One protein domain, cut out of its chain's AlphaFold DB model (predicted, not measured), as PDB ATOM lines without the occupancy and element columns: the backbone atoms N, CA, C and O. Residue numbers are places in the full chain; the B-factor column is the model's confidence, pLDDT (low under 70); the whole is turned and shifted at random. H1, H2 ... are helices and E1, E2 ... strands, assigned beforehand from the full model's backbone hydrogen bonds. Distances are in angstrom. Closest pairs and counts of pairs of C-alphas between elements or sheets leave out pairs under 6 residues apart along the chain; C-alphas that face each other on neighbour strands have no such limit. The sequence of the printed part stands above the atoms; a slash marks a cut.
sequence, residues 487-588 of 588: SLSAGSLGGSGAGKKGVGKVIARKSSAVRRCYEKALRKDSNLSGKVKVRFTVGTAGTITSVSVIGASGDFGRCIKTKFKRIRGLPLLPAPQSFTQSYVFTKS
ATOM      1  N   SER A 487     345.789 356.268 185.011       63.78
ATOM      2  CA  SER A 487     345.726 357.193 186.136       63.78
ATOM      3  C   SER A 487     344.417 357.988 186.087       63.78
ATOM      4  O   SER A 487     344.023 358.544 185.062       63.78
ATOM      5  N   LEU A 488     343.720 358.017 187.223       75.06
ATOM      6  CA  LEU A 488     342.502 358.795 187.434       75.06
ATOM      7  C   LEU A 488     342.754 359.765 188.582       75.06
ATOM      8  O   LEU A 488     342.867 359.327 189.727       75.06
ATOM      9  N   SER A 489     342.771 361.064 188.294       68.19
ATOM     10  CA  SER A 489     342.676 362.095 189.324       68.19
ATOM     11  C   SER A 489     341.230 362.585 189.424       68.19
ATOM     12  O   SER A 489     340.605 363.017 188.453       68.19
ATOM     13  N   ALA A 490     340.657 362.473 190.622       72.62
ATOM     14  CA  ALA A 490     339.389 363.110 190.952       72.62
ATOM     15  C   ALA A 490     339.682 364.536 191.428       72.62
ATOM     16  O   ALA A 490     340.491 364.723 192.334       72.62
ATOM     17  N   GLY A 491     339.043 365.534 190.818       63.50
ATOM     18  CA  GLY A 491     339.165 366.920 191.265       63.50
ATOM     19  C   GLY A 491     338.371 367.190 192.546       63.50
ATOM     20  O   GLY A 491     337.723 366.303 193.107       63.50
ATOM     21  N   SER A 492     338.380 368.439 193.004       69.38
ATOM     22  CA  SER A 492     337.541 368.865 194.125       69.38
ATOM     23  C   SER A 492     336.046 368.812 193.770       69.38
ATOM     24  O   SER A 492     335.641 369.022 192.624       69.38
ATOM     25  N   LEU A 493     335.205 368.522 194.768       79.25
ATOM     26  CA  LEU A 493     333.752 368.522 194.599       79.25
ATOM     27  C   LEU A 493     333.236 369.969 194.517       79.25
ATOM     28  O   LEU A 493     333.299 370.719 195.495       79.25
ATOM     29  N   GLY A 494     332.705 370.357 193.360       64.56
ATOM     30  CA  GLY A 494     332.023 371.633 193.148       64.56
ATOM     31  C   GLY A 494     330.611 371.637 193.744       64.56
ATOM     32  O   GLY A 494     329.913 370.623 193.706       64.56
ATOM     33  N   GLY A 495     330.199 372.788 194.280       65.38
ATOM     34  CA  GLY A 495     328.929 372.992 194.991       65.38
ATOM     35  C   GLY A 495     329.125 373.674 196.350       65.38
ATOM     36  O   GLY A 495     330.227 373.652 196.912       65.38
ATOM     37  N   SER A 496     328.059 374.273 196.870       57.38
ATOM     38  CA  SER A 496     327.953 374.914 198.188       57.38
ATOM     39  C   SER A 496     326.874 374.207 199.024       57.38
ATOM     40  O   SER A 496     325.954 373.610 198.470       57.38
ATOM     41  N   GLY A 497     327.012 374.223 200.355       65.25
ATOM     42  CA  GLY A 497     326.082 373.567 201.286       65.25
ATOM     43  C   GLY A 497     326.770 372.691 202.340       65.25
ATOM     44  O   GLY A 497     327.836 372.117 202.099       65.25
ATOM     45  N   ALA A 498     326.148 372.573 203.518       62.44
ATOM     46  CA  ALA A 498     326.714 371.898 204.694       62.44
ATOM     47  C   ALA A 498     327.112 370.426 204.442       62.44
ATOM     48  O   ALA A 498     328.147 369.961 204.923       62.44
ATOM     49  N   GLY A 499     326.355 369.701 203.610       68.81
ATOM     50  CA  GLY A 499     326.611 368.290 203.295       68.81
ATOM     51  C   GLY A 499     327.891 368.009 202.492       68.81
ATOM     52  O   GLY A 499     328.285 366.847 202.364       68.81
ATOM     53  N   LYS A 500     328.570 369.039 201.961       79.94
ATOM     54  CA  LYS A 500     329.690 368.917 201.006       79.94
ATOM     55  C   LYS A 500     330.808 367.971 201.462       79.94
ATOM     56  O   LYS A 500     331.263 367.147 200.668       79.94
ATOM     57  N   LYS A 501     331.233 368.045 202.734       79.94
ATOM     58  CA  LYS A 501     332.289 367.168 203.289       79.94
ATOM     59  C   LYS A 501     331.846 365.693 203.321       79.94
ATOM     60  O   LYS A 501     332.617 364.810 202.946       79.94
ATOM     61  N   GLY A 502     330.593 365.428 203.707       82.19
ATOM     62  CA  GLY A 502     330.013 364.081 203.750       82.19
ATOM     63  C   GLY A 502     329.822 363.476 202.357       82.19
ATOM     64  O   GLY A 502     330.309 362.375 202.091       82.19
ATOM     65  N   VAL A 503     329.199 364.223 201.437       83.88
ATOM     66  CA  VAL A 503     329.024 363.816 200.030       83.88
ATOM     67  C   VAL A 503     330.383 363.526 199.381       83.88
ATOM     68  O   VAL A 503     330.562 362.459 198.795       83.88
ATOM     69  N   GLY A 504     331.377 364.405 199.559       83.19
ATOM     70  CA  GLY A 504     332.735 364.206 199.039       83.19
ATOM     71  C   GLY A 504     333.384 362.899 199.510       83.19
ATOM     72  O   GLY A 504     333.880 362.130 198.685       83.19
ATOM     73  N   LYS A 505     333.307 362.585 200.813       84.88
ATOM     74  CA  LYS A 505     333.860 361.347 201.402       84.88
ATOM     75  C   LYS A 505     333.237 360.078 200.800       84.88
ATOM     76  O   LYS A 505     333.926 359.072 200.628       84.88
ATOM     77  N   VAL A 506     331.952 360.119 200.444       86.62
ATOM     78  CA  VAL A 506     331.227 358.995 199.822       86.62
ATOM     79  C   VAL A 506     331.558 358.869 198.333       86.62
ATOM     80  O   VAL A 506     331.867 357.770 197.872       86.62
ATOM     81  N   ILE A 507     331.559 359.976 197.584       86.75
ATOM     82  CA  ILE A 507     331.871 359.992 196.145       86.75
ATOM     83  C   ILE A 507     333.329 359.581 195.882       86.75
ATOM     84  O   ILE A 507     333.580 358.759 194.995       86.75
ATOM     85  N   ALA A 508     334.284 360.048 196.695       84.12
ATOM     86  CA  ALA A 508     335.696 359.667 196.596       84.12
ATOM     87  C   ALA A 508     335.894 358.140 196.695       84.12
ATOM     88  O   ALA A 508     336.571 357.544 195.853       84.12
ATOM     89  N   ARG A 509     335.207 357.480 197.642       84.44
ATOM     90  CA  ARG A 509     335.203 356.012 197.815       84.44
ATOM     91  C   ARG A 509     334.618 355.242 196.619       84.44
ATOM     92  O   ARG A 509     334.839 354.036 196.509       84.44
ATOM     93  N   LYS A 510     333.864 355.891 195.722       84.31
ATOM     94  CA  LYS A 510     333.258 355.269 194.525       84.31
ATOM     95  C   LYS A 510     334.000 355.586 193.217       84.31
ATOM     96  O   LYS A 510     333.637 355.039 192.177       84.31
ATOM     97  N   SER A 511     335.088 356.363 193.264       81.38
ATOM     98  CA  SER A 511     335.988 356.639 192.125       81.38
ATOM     99  C   SER A 511     336.436 355.373 191.370       81.38
ATOM    100  O   SER A 511     336.426 355.346 190.140       81.38
ATOM    101  N   SER A 512     336.717 354.274 192.081       84.00
ATOM    102  CA  SER A 512     337.103 352.987 191.478       84.00
ATOM    103  C   SER A 512     336.012 352.345 190.606       84.00
ATOM    104  O   SER A 512     336.315 351.480 189.782       84.00
ATOM    105  N   ALA A 513     334.740 352.734 190.754       85.94
ATOM    106  CA  ALA A 513     333.664 352.311 189.856       85.94
ATOM    107  C   ALA A 513     333.641 353.140 188.560       85.94
ATOM    108  O   ALA A 513     333.331 352.595 187.502       85.94
ATOM    109  N   VAL A 514     334.018 354.422 188.635       86.31
ATOM    110  CA  VAL A 514     334.172 355.319 187.477       86.31
ATOM    111  C   VAL A 514     335.384 354.897 186.643       86.31
ATOM    112  O   VAL A 514     335.252 354.710 185.434       86.31
ATOM    113  N   ARG A 515     336.524 354.621 187.295       86.94
ATOM    114  CA  ARG A 515     337.722 354.048 186.654       86.94
ATOM    115  C   ARG A 515     337.394 352.782 185.854       86.94
ATOM    116  O   ARG A 515     337.744 352.704 184.685       86.94
ATOM    117  N   ARG A 516     336.625 351.849 186.430       88.62
ATOM    118  CA  ARG A 516     336.201 350.614 185.742       88.62
ATOM    119  C   ARG A 516     335.230 350.843 184.573       88.62
ATOM    120  O   ARG A 516     335.231 350.051 183.637       88.62
ATOM    121  N   CYS A 517     334.428 351.914 184.578       87.69
ATOM    122  CA  CYS A 517     333.667 352.317 183.386       87.69
ATOM    123  C   CYS A 517     334.596 352.814 182.264       87.69
ATOM    124  O   CYS A 517     334.369 352.481 181.104       87.69
ATOM    125  N   TYR A 518     335.645 353.566 182.605       86.56
ATOM    126  CA  TYR A 518     336.617 354.095 181.643       86.56
ATOM    127  C   TYR A 518     337.545 353.007 181.082       86.56
ATOM    128  O   TYR A 518     337.709 352.907 179.873       86.56
ATOM    129  N   GLU A 519     338.060 352.109 181.926       86.38
ATOM    130  CA  GLU A 519     338.833 350.930 181.500       86.38
ATOM    131  C   GLU A 519     338.011 349.993 180.597       86.38
ATOM    132  O   GLU A 519     338.566 349.373 179.693       86.38
ATOM    133  N   LYS A 520     336.683 349.900 180.792       85.94
ATOM    134  CA  LYS A 520     335.795 349.175 179.866       85.94
ATOM    135  C   LYS A 520     335.617 349.912 178.532       85.94
ATOM    136  O   LYS A 520     335.517 349.247 177.506       85.94
ATOM    137  N   ALA A 521     335.588 351.244 178.538       83.00
ATOM    138  CA  ALA A 521     335.482 352.050 177.323       83.00
ATOM    139  C   ALA A 521     336.783 352.009 176.497       83.00
ATOM    140  O   ALA A 521     336.730 351.722 175.309       83.00
ATOM    141  N   LEU A 522     337.955 352.134 177.135       83.31
ATOM    142  CA  LEU A 522     339.278 352.012 176.495       83.31
ATOM    143  C   LEU A 522     339.547 350.654 175.819       83.31
ATOM    144  O   LEU A 522     340.435 350.556 174.975       83.31
ATOM    145  N   ARG A 523     338.807 349.600 176.192       81.75
ATOM    146  CA  ARG A 523     338.846 348.283 175.524       81.75
ATOM    147  C   ARG A 523     338.061 348.244 174.205       81.75
ATOM    148  O   ARG A 523     338.222 347.282 173.462       81.75
ATOM    149  N   LYS A 524     337.211 349.243 173.945       78.88
ATOM    150  CA  LYS A 524     336.564 349.494 172.650       78.88
ATOM    151  C   LYS A 524     337.325 350.584 171.893       78.88
ATOM    152  O   LYS A 524     337.847 350.337 170.814       78.88
ATOM    153  N   ASP A 525     337.462 351.745 172.531       74.69
ATOM    154  CA  ASP A 525     337.915 352.986 171.911       74.69
ATOM    155  C   ASP A 525     339.268 353.401 172.516       74.69
ATOM    156  O   ASP A 525     339.353 354.051 173.561       74.69
ATOM    157  N   SER A 526     340.364 353.000 171.870       70.62
ATOM    158  CA  SER A 526     341.738 353.141 172.389       70.62
ATOM    159  C   SER A 526     342.245 354.591 172.508       70.62
ATOM    160  O   SER A 526     343.267 354.830 173.168       70.62
ATOM    161  N   ASN A 527     341.529 355.547 171.906       69.88
ATOM    162  CA  ASN A 527     341.868 356.973 171.839       69.88
ATOM    163  C   ASN A 527     341.124 357.847 172.868       69.88
ATOM    164  O   ASN A 527     341.309 359.063 172.883       69.88
ATOM    165  N   LEU A 528     340.314 357.261 173.760       71.25
ATOM    166  CA  LEU A 528     339.670 358.026 174.832       71.25
ATOM    167  C   LEU A 528     340.710 358.655 175.774       71.25
ATOM    168  O   LEU A 528     341.599 357.979 176.297       71.25
ATOM    169  N   SER A 529     340.569 359.961 175.997       67.44
ATOM    170  CA  SER A 529     341.331 360.769 176.953       67.44
ATOM    171  C   SER A 529     340.548 362.046 177.294       67.44
ATOM    172  O   SER A 529     339.621 362.410 176.570       67.44
ATOM    173  N   GLY A 530     340.882 362.721 178.402       74.56
ATOM    174  CA  GLY A 530     340.349 364.055 178.707       74.56
ATOM    175  C   GLY A 530     339.687 364.216 180.081       74.56
ATOM    176  O   GLY A 530     339.982 363.502 181.043       74.56
ATOM    177  N   LYS A 531     338.817 365.232 180.182       83.25
ATOM    178  CA  LYS A 531     338.237 365.741 181.438       83.25
ATOM    179  C   LYS A 531     336.713 365.572 181.434       83.25
ATOM    180  O   LYS A 531     336.024 366.216 180.650       83.25
ATOM    181  N   VAL A 532     336.180 364.763 182.349       87.62
ATOM    182  CA  VAL A 532     334.735 364.502 182.492       87.62
ATOM    183  C   VAL A 532     334.194 365.230 183.722       87.62
ATOM    184  O   VAL A 532     334.783 365.158 184.802       87.62
ATOM    185  N   LYS A 533     333.050 365.907 183.594       88.25
ATOM    186  CA  LYS A 533     332.338 366.555 184.707       88.25
ATOM    187  C   LYS A 533     330.991 365.859 184.921       88.25
ATOM    188  O   LYS A 533     330.151 365.837 184.025       88.25
ATOM    189  N   VAL A 534     330.767 365.296 186.106       89.94
ATOM    190  CA  VAL A 534     329.500 364.654 186.495       89.94
ATOM    191  C   VAL A 534     328.735 365.601 187.414       89.94
ATOM    192  O   VAL A 534     329.183 365.867 188.528       89.94
ATOM    193  N   ARG A 535     327.585 366.109 186.959       89.56
ATOM    194  CA  ARG A 535     326.671 366.939 187.760       89.56
ATOM    195  C   ARG A 535     325.532 366.061 188.270       89.56
ATOM    196  O   ARG A 535     324.890 365.381 187.473       89.56
ATOM    197  N   PHE A 536     325.276 366.061 189.570       91.50
ATOM    198  CA  PHE A 536     324.260 365.207 190.187       91.50
ATOM    199  C   PHE A 536     323.534 365.924 191.329       91.50
ATOM    200  O   PHE A 536     324.148 366.699 192.062       91.50
ATOM    201  N   THR A 537     322.237 365.658 191.488       89.62
ATOM    202  CA  THR A 537     321.432 366.180 192.605       89.62
ATOM    203  C   THR A 537     321.247 365.097 193.659       89.62
ATOM    204  O   THR A 537     320.819 363.988 193.336       89.62
ATOM    205  N   VAL A 538     321.550 365.421 194.914       89.81
ATOM    206  CA  VAL A 538     321.264 364.581 196.084       89.81
ATOM    207  C   VAL A 538     319.950 365.062 196.696       89.81
ATOM    208  O   VAL A 538     319.822 366.243 197.006       89.81
ATOM    209  N   GLY A 539     318.969 364.169 196.823       85.94
ATOM    210  CA  GLY A 539     317.702 364.433 197.505       85.94
ATOM    211  C   GLY A 539     317.824 364.326 199.026       85.94
ATOM    212  O   GLY A 539     318.816 363.816 199.546       85.94
ATOM    213  N   THR A 540     316.787 364.770 199.737       85.00
ATOM    214  CA  THR A 540     316.745 364.813 201.212       85.00
ATOM    215  C   THR A 540     317.044 363.455 201.857       85.00
ATOM    216  O   THR A 540     317.852 363.376 202.778       85.00
ATOM    217  N   ALA A 541     316.503 362.372 201.288       82.44
ATOM    218  CA  ALA A 541     316.689 360.980 201.713       82.44
ATOM    219  C   ALA A 541     318.082 360.362 201.410       82.44
ATOM    220  O   ALA A 541     318.217 359.139 201.366       82.44
ATOM    221  N   GLY A 542     319.121 361.160 201.131       82.75
ATOM    222  CA  GLY A 542     320.482 360.652 200.884       82.75
ATOM    223  C   GLY A 542     320.629 359.817 199.598       82.75
ATOM    224  O   GLY A 542     321.523 358.970 199.487       82.75
ATOM    225  N   THR A 543     319.752 360.033 198.614       88.00
ATOM    226  CA  THR A 543     319.735 359.335 197.316       88.00
ATOM    227  C   THR A 543     319.979 360.301 196.157       88.00
ATOM    228  O   THR A 543     319.600 361.469 196.208       88.00
ATOM    229  N   ILE A 544     320.633 359.832 195.088       90.12
ATOM    230  CA  ILE A 544     320.895 360.657 193.899       90.12
ATOM    231  C   ILE A 544     319.677 360.621 192.967       90.12
ATOM    232  O   ILE A 544     319.393 359.590 192.355       90.12
ATOM    233  N   THR A 545     318.982 361.753 192.831       86.12
ATOM    234  CA  THR A 545     317.758 361.883 192.025       86.12
ATOM    235  C   THR A 545     318.068 362.154 190.550       86.12
ATOM    236  O   THR A 545     317.501 361.515 189.661       86.12
ATOM    237  N   SER A 546     319.028 363.045 190.273       85.69
ATOM    238  CA  SER A 546     319.445 363.439 188.919       85.69
ATOM    239  C   SER A 546     320.928 363.131 188.668       85.69
ATOM    240  O   SER A 546     321.751 363.233 189.580       85.69
ATOM    241  N   VAL A 547     321.288 362.759 187.430       91.06
ATOM    242  CA  VAL A 547     322.691 362.600 186.996       91.06
ATOM    243  C   VAL A 547     322.854 363.040 185.541       91.06
ATOM    244  O   VAL A 547     322.374 362.373 184.620       91.06
ATOM    245  N   SER A 548     323.610 364.113 185.331       87.69
ATOM    246  CA  SER A 548     324.129 364.534 184.031       87.69
ATOM    247  C   SER A 548     325.642 364.306 183.954       87.69
ATOM    248  O   SER A 548     326.354 364.344 184.958       87.69
ATOM    249  N   VAL A 549     326.136 364.038 182.748       88.88
ATOM    250  CA  VAL A 549     327.555 363.789 182.463       88.88
ATOM    251  C   VAL A 549     327.935 364.672 181.284       88.88
ATOM    252  O   VAL A 549     327.280 364.625 180.248       88.88
ATOM    253  N   ILE A 550     328.967 365.487 181.475       85.06
ATOM    254  CA  ILE A 550     329.458 366.499 180.539       85.06
ATOM    255  C   ILE A 550     330.894 366.111 180.171       85.06
ATOM    256  O   ILE A 550     331.689 365.777 181.053       85.06
ATOM    257  N   GLY A 551     331.224 366.121 178.877       77.00
ATOM    258  CA  GLY A 551     332.519 365.640 178.372       77.00
ATOM    259  C   GLY A 551     332.633 364.114 178.235       77.00
ATOM    260  O   GLY A 551     333.739 363.607 178.084       77.00
ATOM    261  N   ALA A 552     331.523 363.366 178.299       76.19
ATOM    262  CA  ALA A 552     331.487 361.940 177.953       76.19
ATOM    263  C   ALA A 552     330.093 361.501 177.468       76.19
ATOM    264  O   ALA A 552     329.096 361.678 178.173       76.19
ATOM    265  N   SER A 553     330.039 360.888 176.286       72.94
ATOM    266  CA  SER A 553     328.831 360.373 175.628       72.94
ATOM    267  C   SER A 553     328.807 358.829 175.610       72.94
ATOM    268  O   SER A 553     329.579 358.171 176.318       72.94
ATOM    269  N   GLY A 554     327.875 358.239 174.850       81.06
ATOM    270  CA  GLY A 554     327.842 356.803 174.542       81.06
ATOM    271  C   GLY A 554     327.781 355.853 175.750       81.06
ATOM    272  O   GLY A 554     327.242 356.175 176.815       81.06
ATOM    273  N   ASP A 555     328.349 354.657 175.566       81.88
ATOM    274  CA  ASP A 555     328.432 353.591 176.577       81.88
ATOM    275  C   ASP A 555     329.120 354.050 177.871       81.88
ATOM    276  O   ASP A 555     328.705 353.674 178.970       81.88
ATOM    277  N   PHE A 556     330.154 354.886 177.758       84.44
ATOM    278  CA  PHE A 556     330.919 355.377 178.900       84.44
ATOM    279  C   PHE A 556     330.075 356.310 179.782       84.44
ATOM    280  O   PHE A 556     329.925 356.059 180.984       84.44
ATOM    281  N   GLY A 557     329.428 357.319 179.185       85.50
ATOM    282  CA  GLY A 557     328.499 358.206 179.891       85.50
ATOM    283  C   GLY A 557     327.300 357.452 180.485       85.50
ATOM    284  O   GLY A 557     326.883 357.733 181.613       85.50
ATOM    285  N   ARG A 558     326.785 356.435 179.777       88.56
ATOM    286  CA  ARG A 558     325.720 355.540 180.267       88.56
ATOM    287  C   ARG A 558     326.182 354.727 181.486       88.56
ATOM    288  O   ARG A 558     325.483 354.709 182.498       88.56
ATOM    289  N   CYS A 559     327.384 354.147 181.442       89.38
ATOM    290  CA  CYS A 559     327.987 353.410 182.559       89.38
ATOM    291  C   CYS A 559     328.134 354.289 183.813       89.38
ATOM    292  O   CYS A 559     327.720 353.875 184.900       89.38
ATOM    293  N   ILE A 560     328.640 355.523 183.669       88.81
ATOM    294  CA  ILE A 560     328.745 356.487 184.779       88.81
ATOM    295  C   ILE A 560     327.363 356.772 185.383       88.81
ATOM    296  O   ILE A 560     327.198 356.630 186.597       88.81
ATOM    297  N   LYS A 561     326.355 357.101 184.559       90.00
ATOM    298  CA  LYS A 561     324.979 357.367 185.025       90.00
ATOM    299  C   LYS A 561     324.411 356.190 185.832       90.00
ATOM    300  O   LYS A 561     323.873 356.404 186.919       90.00
ATOM    301  N   THR A 562     324.593 354.949 185.372       90.06
ATOM    302  CA  THR A 562     324.156 353.745 186.104       90.06
ATOM    303  C   THR A 562     324.924 353.523 187.411       90.06
ATOM    304  O   THR A 562     324.330 353.059 188.383       90.06
ATOM    305  N   LYS A 563     326.227 353.839 187.478       90.62
ATOM    306  CA  LYS A 563     327.001 353.718 188.728       90.62
ATOM    307  C   LYS A 563     326.606 354.785 189.750       90.62
ATOM    308  O   LYS A 563     326.402 354.425 190.905       90.62
ATOM    309  N   PHE A 564     326.425 356.043 189.339       88.56
ATOM    310  CA  PHE A 564     325.993 357.126 190.234       88.56
ATOM    311  C   PHE A 564     324.582 356.886 190.794       88.56
ATOM    312  O   PHE A 564     324.407 356.936 192.008       88.56
ATOM    313  N   LYS A 565     323.603 356.489 189.965       88.38
ATOM    314  CA  LYS A 565     322.247 356.128 190.441       88.38
ATOM    315  C   LYS A 565     322.199 354.926 191.407       88.38
ATOM    316  O   LYS A 565     321.162 354.678 192.009       88.38
ATOM    317  N   ARG A 566     323.294 354.167 191.561       88.50
ATOM    318  CA  ARG A 566     323.422 353.049 192.519       88.50
ATOM    319  C   ARG A 566     324.253 353.402 193.764       88.50
ATOM    320  O   ARG A 566     324.561 352.512 194.555       88.50
ATOM    321  N   ILE A 567     324.632 354.667 193.956       87.38
ATOM    322  CA  ILE A 567     325.274 355.126 195.195       87.38
ATOM    323  C   ILE A 567     324.209 355.237 196.297       87.38
ATOM    324  O   ILE A 567     323.151 355.826 196.097       87.38
ATOM    325  N   ARG A 568     324.510 354.658 197.462       84.88
ATOM    326  CA  ARG A 568     323.742 354.748 198.713       84.88
ATOM    327  C   ARG A 568     324.682 355.171 199.846       84.88
ATOM    328  O   ARG A 568     325.899 355.012 199.710       84.88
ATOM    329  N   GLY A 569     324.118 355.665 200.948       82.44
ATOM    330  CA  GLY A 569     324.882 356.119 202.115       82.44
ATOM    331  C   GLY A 569     325.502 357.508 201.941       82.44
ATOM    332  O   GLY A 569     326.618 357.733 202.399       82.44
ATOM    333  N   LEU A 570     324.812 358.414 201.241       86.69
ATOM    334  CA  LEU A 570     325.076 359.854 201.326       86.69
ATOM    335  C   LEU A 570     324.410 360.406 202.601       86.69
ATOM    336  O   LEU A 570     323.436 359.807 203.061       86.69
ATOM    337  N   PRO A 571     324.901 361.520 203.176       83.50
ATOM    338  CA  PRO A 571     324.208 362.175 204.283       83.50
ATOM    339  C   PRO A 571     322.803 362.625 203.863       83.50
ATOM    340  O   PRO A 571     322.585 362.987 202.703       83.50
ATOM    341  N   LEU A 572     321.877 362.635 204.823       86.56
ATOM    342  CA  LEU A 572     320.587 363.306 204.672       86.56
ATOM    343  C   LEU A 572     320.814 364.820 204.539       86.56
ATOM    344  O   LEU A 572     321.763 365.361 205.110       86.56
ATOM    345  N   LEU A 573     319.963 365.496 203.768       83.25
ATOM    346  CA  LEU A 573     320.057 366.936 203.503       83.25
ATOM    347  C   LEU A 573     318.697 367.607 203.754       83.25
ATOM    348  O   LEU A 573     317.678 367.005 203.419       83.25
ATOM    349  N   PRO A 574     318.650 368.852 204.267       79.88
ATOM    350  CA  PRO A 574     317.384 369.557 204.506       79.88
ATOM    351  C   PRO A 574     316.671 369.966 203.206       79.88
ATOM    352  O   PRO A 574     315.459 370.131 203.183       79.88
ATOM    353  N   ALA A 575     317.416 370.104 202.106       83.62
ATOM    354  CA  ALA A 575     316.907 370.447 200.782       83.62
ATOM    355  C   ALA A 575     317.714 369.706 199.698       83.62
ATOM    356  O   ALA A 575     318.877 369.361 199.939       83.62
ATOM    357  N   PRO A 576     317.148 369.458 198.500       85.62
ATOM    358  CA  PRO A 576     317.875 368.819 197.409       85.62
ATOM    359  C   PRO A 576     319.009 369.720 196.890       85.62
ATOM    360  O   PRO A 576     318.763 370.810 196.381       85.62
ATOM    361  N   GLN A 577     320.259 369.257 196.980       87.19
ATOM    362  CA  GLN A 577     321.448 370.032 196.588       87.19
ATOM    363  C   GLN A 577     322.142 369.420 195.370       87.19
ATOM    364  O   GLN A 577     322.277 368.197 195.256       87.19
ATOM    365  N   SER A 578     322.594 370.275 194.447       87.62
ATOM    366  CA  SER A 578     323.333 369.853 193.254       87.62
ATOM    367  C   SER A 578     324.842 370.012 193.440       87.62
ATOM    368  O   SER A 578     325.327 371.048 193.894       87.62
ATOM    369  N   PHE A 579     325.588 368.977 193.063       89.44
ATOM    370  CA  PHE A 579     327.043 368.934 193.142       89.44
ATOM    371  C   PHE A 579     327.631 368.602 191.769       89.44
ATOM    372  O   PHE A 579     326.993 367.950 190.941       89.44
ATOM    373  N   THR A 580     328.861 369.046 191.510       89.06
ATOM    374  CA  THR A 580     329.591 368.739 190.271       89.06
ATOM    375  C   THR A 580     330.965 368.171 190.603       89.06
ATOM    376  O   THR A 580     331.818 368.872 191.137       89.06
ATOM    377  N   GLN A 581     331.192 366.903 190.267       88.38
ATOM    378  CA  GLN A 581     332.470 366.217 190.447       88.38
ATOM    379  C   GLN A 581     333.235 366.176 189.121       88.38
ATOM    380  O   GLN A 581     332.709 365.697 188.116       88.38
ATOM    381  N   SER A 582     334.483 366.643 189.112       86.88
ATOM    382  CA  SER A 582     335.385 366.501 187.965       86.88
ATOM    383  C   SER A 582     336.268 365.257 188.095       86.88
ATOM    384  O   SER A 582     336.681 364.867 189.190       86.88
ATOM    385  N   TYR A 583     336.562 364.641 186.956       86.69
ATOM    386  CA  TYR A 583     337.499 363.534 186.804       86.69
ATOM    387  C   TYR A 583     338.403 363.821 185.608       86.69
ATOM    388  O   TYR A 583     337.911 364.162 184.531       86.69
ATOM    389  N   VAL A 584     339.712 363.679 185.788       84.75
ATOM    390  CA  VAL A 584     340.698 363.764 184.709       84.75
ATOM    391  C   VAL A 584     341.312 362.384 184.530       84.75
ATOM    392  O   VAL A 584     341.739 361.753 185.498       84.75
ATOM    393  N   PHE A 585     341.321 361.909 183.288       81.75
ATOM    394  CA  PHE A 585     341.880 360.616 182.928       81.75
ATOM    395  C   PHE A 585     343.145 360.833 182.109       81.75
ATOM    396  O   PHE A 585     343.093 361.430 181.031       81.75
ATOM    397  N   THR A 586     344.266 360.320 182.608       75.12
ATOM    398  CA  THR A 586     345.527 360.263 181.868       75.12
ATOM    399  C   THR A 586     345.880 358.810 181.561       75.12
ATOM    400  O   THR A 586     345.606 357.888 182.335       75.12
ATOM    401  N   LYS A 587     346.428 358.609 180.364       67.38
ATOM    402  CA  LYS A 587     346.890 357.322 179.844       67.38
ATOM    403  C   LYS A 587     348.369 357.191 180.211       67.38
ATOM    404  O   LYS A 587     349.107 358.156 180.030       67.38
ATOM    405  N   SER A 588     348.755 356.037 180.751       54.16
ATOM    406  CA  SER A 588     350.113 355.713 181.209       54.16
ATOM    407  C   SER A 588     350.573 354.407 180.575       54.16
ATOM    408  O   SER A 588     349.857 353.403 180.818       54.16
TER     409      SER A 588
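AT A GLANCE: This is residues 487 to 588 of the 588 residues of an uncharacterized protein of Myxococcales bacterium (UniProt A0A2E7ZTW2). One twisted sheet of four strands, E1, E4, E2 and E3, has the three helices H1, H2 and H3 over one face, and its other face is bare of helices. H2 and H3 are side by side, while H1 covers another part of that face. The printed part has 102 residues with three named helices and four named strands, in the order E1 H1 H2 E2 E3 H3 E4; the sheet's order is E1 - E4 - E2 - E3, all antiparallel, and the class is mixed, helices and strands. It is compact, with a radius of gyration of the C-alphas of 13.5 A, and has a rod outline of 43 by 21 by 19 A.

IN THESE COORDINATES: Find C-alpha 487 at (345.726, 357.193, 186.136), where E1 begins; it runs 21.1 A to residue 494. Next come H1, residues 500 to 508, and H2, residues 511 to 522, 16.6 A long. E2, residues 530 to 538, runs 25.8 A from C-alpha 530 at (340.349, 364.055, 178.707). E3 holds residues 544 to 550, and H3 residues 554 to 564, 15.8 A long. E4, residues 577 to 587, runs 33.0 A and ends at C-alpha 587, (346.890, 357.322, 179.844).

HOW THE PARTS SIT: Start at edge strand E1: its neighbour E4 is antiparallel at 159 degrees, with N 491 and O 582 2.9 A apart, within hydrogen-bond range. E4 and E2 are antiparallel at 158 degrees, with N 534 and O 581 at 2.8 A. E2 and E3 form a hairpin, with N 535 and O 548 at 2.9 A. H1, H2 and H3 lie on the same face, making two layers, helices on one face of a sheet. H1 is over E4 at a height over the sheet of 7.5 A, H2 over E1 and E4 at 9.7 A, and H3 over E2 and E3 at 9.1 A; each runs slantwise to the strands. H2 and H3 touch at a shallow tilt of 15 degrees, opposite ways, the closest C-alphas being those of Cys 517 and Cys 559, 5.8 A apart. H1 and H2 meet only through their link, and H1 and H3 are apart. E1, H1 H2, E2 and E3, H3, E4 are split strand-helix-strand units, each with another strand between its two strands, and both crossovers are left-handed. In H1, H2 and H3 every O i to N i+4 pair is within hydrogen-bond range.

THE WHOLE: Look to the C-alphas of Ser 526 and Pro 574 for the two farthest apart, 43.5 A. The long link is H3 to E4, residues 565 to 576. The printed part has no cut and ends at the chain's last residue, 588. Its mean pLDDT is 81.8; 14 residues are under 70, among them 494 to 499.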